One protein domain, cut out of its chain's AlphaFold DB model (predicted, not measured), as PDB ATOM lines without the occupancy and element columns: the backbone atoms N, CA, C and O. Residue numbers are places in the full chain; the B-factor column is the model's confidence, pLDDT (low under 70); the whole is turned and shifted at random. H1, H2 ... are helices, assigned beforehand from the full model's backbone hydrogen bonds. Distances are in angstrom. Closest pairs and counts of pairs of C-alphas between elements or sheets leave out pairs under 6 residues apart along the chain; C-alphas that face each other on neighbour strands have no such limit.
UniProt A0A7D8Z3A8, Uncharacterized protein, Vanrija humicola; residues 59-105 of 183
ATOM      1  N   ALA A  59      17.769  66.882  31.378       80.12
ATOM      2  CA  ALA A  59      19.053  67.146  32.019       80.12
ATOM      3  C   ALA A  59      19.817  68.327  31.400       80.12
ATOM      4  O   ALA A  59      20.546  69.010  32.124       80.12
ATOM      5  N   ALA A  60      19.670  68.576  30.093       79.56
ATOM      6  CA  ALA A  60      20.398  69.637  29.404       79.56
ATOM      7  C   ALA A  60      19.843  71.020  29.777       79.56
ATOM      8  O   ALA A  60      20.611  71.886  30.195       79.56
ATOM      9  N   ALA A  61      18.518  71.204  29.726       82.38
ATOM     10  CA  ALA A  61      17.862  72.433  30.180       82.38
ATOM     11  C   ALA A  61      18.139  72.761  31.662       82.38
ATOM     12  O   ALA A  61      18.254  73.930  32.033       82.38
ATOM     13  N   LEU A  62      18.284  71.735  32.507       82.38
ATOM     14  CA  LEU A  62      18.592  71.877  33.934       82.38
ATOM     15  C   LEU A  62      20.098  71.933  34.256       82.38
ATOM     16  O   LEU A  62      20.458  72.002  35.430       82.38
ATOM     17  N   HIS A  63      20.978  71.918  33.246       84.25
ATOM     18  CA  HIS A  63      22.442  71.925  33.400       84.25
ATOM     19  C   HIS A  63      22.983  70.825  34.342       84.25
ATOM     20  O   HIS A  63      23.980  71.014  35.044       84.25
ATOM     21  N   LEU A  64      22.332  69.657  34.368       85.06
ATOM     22  CA  LEU A  64      22.709  68.548  35.242       85.06
ATOM     23  C   LEU A  64      23.925  67.798  34.682       85.06
ATOM     24  O   LEU A  64      23.960  67.415  33.513       85.06
ATOM     25  N   ASN A  65      24.919  67.535  35.533       85.44
ATOM     26  CA  ASN A  65      26.114  66.779  35.162       85.44
ATOM     27  C   ASN A  65      25.969  65.297  35.540       85.44
ATOM     28  O   ASN A  65      25.942  64.961  36.724       85.44
ATOM     29  N   ALA A  66      25.973  64.416  34.538       85.88
ATOM     30  CA  ALA A  66      25.863  62.964  34.700       85.88
ATOM     31  C   ALA A  66      26.883  62.350  35.676       85.88
ATOM     32  O   ALA A  66      26.571  61.369  36.345       85.88
ATOM     33  N   ALA A  67      28.087  62.925  35.789       87.19
ATOM     34  CA  ALA A  67      29.146  62.413  36.662       87.19
ATOM     35  C   ALA A  67      28.863  62.600  38.167       87.19
ATOM     36  O   ALA A  67      29.548  61.997  38.989       87.19
ATOM     37  N   LEU A  68      27.876  63.427  38.531       89.56
ATOM     38  CA  LEU A  68      27.480  63.677  39.922       89.56
ATOM     39  C   LEU A  68      26.355  62.748  40.410       89.56
ATOM     40  O   LEU A  68      26.001  62.790  41.585       89.56
ATOM     41  N   PHE A  69      25.798  61.910  39.531       88.31
ATOM     42  CA  PHE A  69      24.698  61.003  39.853       88.31
ATOM     43  C   PHE A  69      25.145  59.536  39.782       88.31
ATOM     44  O   PHE A  69      25.925  59.170  38.899       88.31
ATOM     45  N   PRO A  70      24.610  58.652  40.646       91.94
ATOM     46  CA  PRO A  70      24.759  57.212  40.477       91.94
ATOM     47  C   PRO A  70      24.319  56.778  39.064       91.94
ATOM     48  O   PRO A  70      23.197  57.107  38.658       91.94
ATOM     49  N   PRO A  71      25.135  56.008  38.312       83.69
ATOM     50  CA  PRO A  71      24.838  55.675  36.914       83.69
ATOM     51  C   PRO A  71      23.500  54.959  36.688       83.69
ATOM     52  O   PRO A  71      22.936  55.056  35.601       83.69
ATOM     53  N   ALA A  72      22.990  54.250  37.701       80.25
ATOM     54  CA  ALA A  72      21.674  53.617  37.668       80.25
ATOM     55  C   ALA A  72      20.543  54.656  37.562       80.25
ATOM     56  O   ALA A  72      19.765  54.609  36.612       80.25
ATOM     57  N   LEU A  73      20.520  55.638  38.472       83.50
ATOM     58  CA  LEU A  73      19.496  56.687  38.511       83.50
ATOM     59  C   LEU A  73      19.563  57.578  37.267       83.50
ATOM     60  O   LEU A  73      18.536  57.896  36.672       83.50
ATOM     61  N   TRP A  74      20.771  57.925  36.806       86.12
ATOM     62  CA  TRP A  74      20.910  58.708  35.574       86.12
ATOM     63  C   TRP A  74      20.315  57.986  34.356       86.12
ATOM     64  O   TRP A  74      19.649  58.596  33.521       86.12
ATOM     65  N   GLN A  75      20.522  56.669  34.258       82.88
ATOM     66  CA  GLN A  75      19.979  55.865  33.161       82.88
ATOM     67  C   GLN A  75      18.458  55.687  33.235       82.88
ATOM     68  O   GLN A  75      17.826  55.540  32.188       82.88
ATOM     69  N   GLU A  76      17.882  55.705  34.434       80.75
ATOM     70  CA  GLU A  76      16.442  55.572  34.665       80.75
ATOM     71  C   GLU A  76      15.674  56.846  34.288       80.75
ATOM     72  O   GLU A  76      14.701  56.768  33.537       80.75
ATOM     73  N   TYR A  77      16.147  58.015  34.730       79.94
ATOM     74  CA  TYR A  77      15.447  59.288  34.519       79.94
ATOM     75  C   TYR A  77      15.837  60.023  33.226       79.94
ATOM     76  O   TYR A  77      14.989  60.694  32.640       79.94
ATOM     77  N   PHE A  78      17.086  59.893  32.754       81.38
ATOM     78  CA  PHE A  78      17.629  60.731  31.669       81.38
ATOM     79  C   PHE A  78      18.103  59.971  30.420       81.38
ATOM     80  O   PHE A  78      18.451  60.606  29.425       81.38
ATOM     81  N   ALA A  79      18.112  58.631  30.418       73.81
ATOM     82  CA  ALA A  79      18.469  57.835  29.237       73.81
ATOM     83  C   ALA A  79      17.236  57.120  28.639       73.81
ATOM     84  O   ALA A  79      17.043  55.918  28.875       73.81
ATOM     85  N   PRO A  80      16.396  57.822  27.846       57.69
ATOM     86  CA  PRO A  80      15.183  57.247  27.272       57.69
ATOM     87  C   PRO A  80      15.510  56.012  26.423       57.69
ATOM     88  O   PRO A  80      16.201  56.081  25.410       57.69
ATOM     89  N   GLY A  81      15.004  54.857  26.862       57.97
ATOM     90  CA  GLY A  81      15.201  53.565  26.201       57.97
ATOM     91  C   GLY A  81      16.250  52.644  26.833       57.97
ATOM     92  O   GLY A  81      16.274  51.470  26.468       57.97
ATOM     93  N   SER A  82      17.049  53.089  27.812       53.75
ATOM     94  CA  SER A  82      18.093  52.251  28.437       53.75
ATOM     95  C   SER A  82      17.517  51.012  29.154       53.75
ATOM     96  O   SER A  82      17.983  49.888  28.942       53.75
ATOM     97  N   ALA A  83      16.432  51.196  29.916       53.56
ATOM     98  CA  ALA A  83      15.697  50.124  30.584       53.56
ATOM     99  C   ALA A  83      15.061  49.150  29.573       53.56
ATOM    100  O   ALA A  83      15.143  47.934  29.740       53.56
ATOM    101  N   SER A  84      14.505  49.669  28.469       52.16
ATOM    102  CA  SER A  84      13.936  48.843  27.393       52.16
ATOM    103  C   SER A  84      15.011  48.036  26.659       52.16
ATOM    104  O   SER A  84      14.793  46.865  26.354       52.16
ATOM    105  N   ALA A  85      16.181  48.627  26.403       53.78
ATOM    106  CA  ALA A  85      17.300  47.961  25.743       53.78
ATOM    107  C   ALA A  85      17.871  46.821  26.602       53.78
ATOM    108  O   ALA A  85      17.991  45.699  26.114       53.78
ATOM    109  N   LYS A  86      18.132  47.063  27.896       57.44
ATOM    110  CA  LYS A  86      18.598  46.016  28.826       57.44
ATOM    111  C   LYS A  86      17.569  44.892  29.002       57.44
ATOM    112  O   LYS A  86      17.944  43.722  28.992       57.44
ATOM    113  N   ALA A  87      16.277  45.221  29.091       58.84
ATOM    114  CA  ALA A  87      15.211  44.219  29.166       58.84
ATOM    115  C   ALA A  87      15.102  43.373  27.881       58.84
ATOM    116  O   ALA A  87      14.929  42.155  27.962       58.84
ATOM    117  N   LYS A  88      15.246  43.989  26.697       57.75
ATOM    118  CA  LYS A  88      15.277  43.277  25.406       57.75
ATOM    119  C   LYS A  88      16.484  42.345  25.298       57.75
ATOM    120  O   LYS A  88      16.303  41.191  24.926       57.75
ATOM    121  N   ASP A  89      17.669  42.806  25.685       60.44
ATOM    122  CA  ASP A  89      18.906  42.019  25.613       60.44
ATOM    123  C   ASP A  89      18.891  40.806  26.573       60.44
ATOM    124  O   ASP A  89      19.278  39.697  26.190       60.44
ATOM    125  N   LEU A  90      18.329  40.954  27.785       64.19
ATOM    126  CA  LEU A  90      18.047  39.809  28.667       64.19
ATOM    127  C   LEU A  90      17.005  38.852  28.064       64.19
ATOM    128  O   LEU A  90      17.203  37.634  28.092       64.19
ATOM    129  N   ALA A  91      15.904  39.374  27.514       62.19
ATOM    130  CA  ALA A  91      14.845  38.555  26.923       62.19
ATOM    131  C   ALA A  91      15.328  37.774  25.686       62.19
ATOM    132  O   ALA A  91      14.936  36.620  25.489       62.19
ATOM    133  N   GLU A  92      16.206  38.361  24.873       64.62
ATOM    134  CA  GLU A  92      16.817  37.707  23.718       64.62
ATOM    135  C   GLU A  92      17.795  36.606  24.148       64.62
ATOM    136  O   GLU A  92      17.671  35.463  23.692       64.62
ATOM    137  N   LYS A  93      18.676  36.877  25.123       65.81
ATOM    138  CA  LYS A  93      19.561  35.860  25.725       65.81
ATOM    139  C   LYS A  93      18.780  34.706  26.366       65.81
ATOM    140  O   LYS A  93      19.162  33.543  26.206       65.81
ATOM    141  N   ALA A  94      17.660  34.987  27.033       66.06
ATOM    142  CA  ALA A  94      16.777  33.960  27.589       66.06
ATOM    143  C   ALA A  94      16.116  33.103  26.490       66.06
ATOM    144  O   ALA A  94      16.107  31.871  26.581       66.06
ATOM    145  N   ARG A  95      15.626  33.728  25.410       65.44
ATOM    146  CA  ARG A  95      15.059  33.025  24.242       65.44
ATOM    147  C   ARG A  95      16.102  32.165  23.525       65.44
ATOM    148  O   ARG A  95      15.795  31.026  23.175       65.44
ATOM    149  N   ALA A  96      17.332  32.653  23.365       68.38
ATOM    150  CA  ALA A  96      18.435  31.891  22.781       68.38
ATOM    151  C   ALA A  96      18.769  30.635  23.609       68.38
ATOM    152  O   ALA A  96      18.848  29.537  23.056       68.38
ATOM    153  N   ARG A  97      18.862  30.761  24.942       66.62
ATOM    154  CA  ARG A  97      19.067  29.620  25.857       66.62
ATOM    155  C   ARG A  97      17.921  28.600  25.787       66.62
ATOM    156  O   ARG A  97      18.189  27.400  25.747       66.62
ATOM    157  N   LYS A  98      16.661  29.053  25.710       66.06
ATOM    158  CA  LYS A  98      15.492  28.163  25.554       66.06
ATOM    159  C   LYS A  98      15.502  27.423  24.210       66.06
ATOM    160  O   LYS A  98      15.193  26.238  24.178       66.06
ATOM    161  N   ARG A  99      15.896  28.086  23.115       62.25
ATOM    162  CA  ARG A  99      16.038  27.444  21.794       62.25
ATOM    163  C   ARG A  99      17.171  26.419  21.749       62.25
ATOM    164  O   ARG A  99      16.983  25.389  21.116       62.25
ATOM    165  N   ARG A 100      18.301  26.662  22.429       63.59
ATOM    166  CA  ARG A 100      19.392  25.675  22.519       63.59
ATOM    167  C   ARG A 100      18.932  24.403  23.235       63.59
ATOM    168  O   ARG A 100      19.038  23.333  22.655       63.59
ATOM    169  N   ARG A 101      18.292  24.535  24.405       59.84
ATOM    170  CA  ARG A 101      17.709  23.394  25.142       59.84
ATOM    171  C   ARG A 101      16.693  22.583  24.320       59.84
ATOM    172  O   ARG A 101      16.627  21.378  24.491       59.84
ATOM    173  N   LEU A 102      15.936  23.215  23.416       58.66
ATOM    174  CA  LEU A 102      14.995  22.509  22.529       58.66
ATOM    175  C   LEU A 102      15.655  21.746  21.364       58.66
ATOM    176  O   LEU A 102      14.995  20.891  20.783       58.66
ATOM    177  N   LEU A 103      16.900  22.066  20.993       57.97
ATOM    178  CA  LEU A 103      17.682  21.277  20.025       57.97
ATOM    179  C   LEU A 103      18.529  20.190  20.703       57.97
ATOM    180  O   LEU A 103      18.880  19.214  20.058       57.97
ATOM    181  N   GLU A 104      18.878  20.391  21.972       57.75
ATOM    182  CA  GLU A 104      19.837  19.580  22.737       57.75
ATOM    183  C   GLU A 104      19.153  18.486  23.587       57.75
ATOM    184  O   GLU A 104      19.823  17.587  24.071       57.75
ATOM    185  N   GLY A 105      17.824  18.546  23.759       50.69
ATOM    186  CA  GLY A 105      17.026  17.604  24.560       50.69
ATOM    187  C   GLY A 105      15.959  16.858  23.754       50.69
ATOM    188  O   GLY A 105      14.782  16.909  24.109       50.69
TER     189      GLY A 105
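What this domain is: This is residues 59 to 105 of the 183 residues of an uncharacterized protein of Vanrija humicola (UniProt A0A7D8Z3A8). One long helix, H2, sticks out as a free arm with residues 84 to 104 from a small end made of residues 59 to 70 and the short helix H1; H1 and H2 meet in a corner like an L. The printed part has 47 residues with two named helices, H1 then H2, and no named strand: all helix. It is extended, with a radius of gyration of the C-alphas of 17.1 A and spans of 55 by 16 by 9 A.

Where its parts are: Begin at C-alpha 59, (19.053, 67.146, 32.019); residues 59 to 70 hold no named element. H1 is residues 71 to 77, 10.3 A long. Find C-alpha 82 at (18.093, 52.251, 28.437); from there H2 runs 33.2 A to C-alpha 104 at (19.837, 19.580, 22.737).

How they stand to each other: After a tight link, H2 touches H1 only at the corner, with residues 82 to 83 alone; their closest C-alphas, Gln 75 and Ser 82, are 6.2 A apart. Their lines are about perpendicular, 73 degrees. In H1 and H2 every O i to N i+4 pair is within hydrogen-bond range.

The domain as a whole: The farthest C-alphas, His 63 and Gly 105, are 55.3 A apart. The printed part has no cut; residues 80 to 105 have pLDDT under 70.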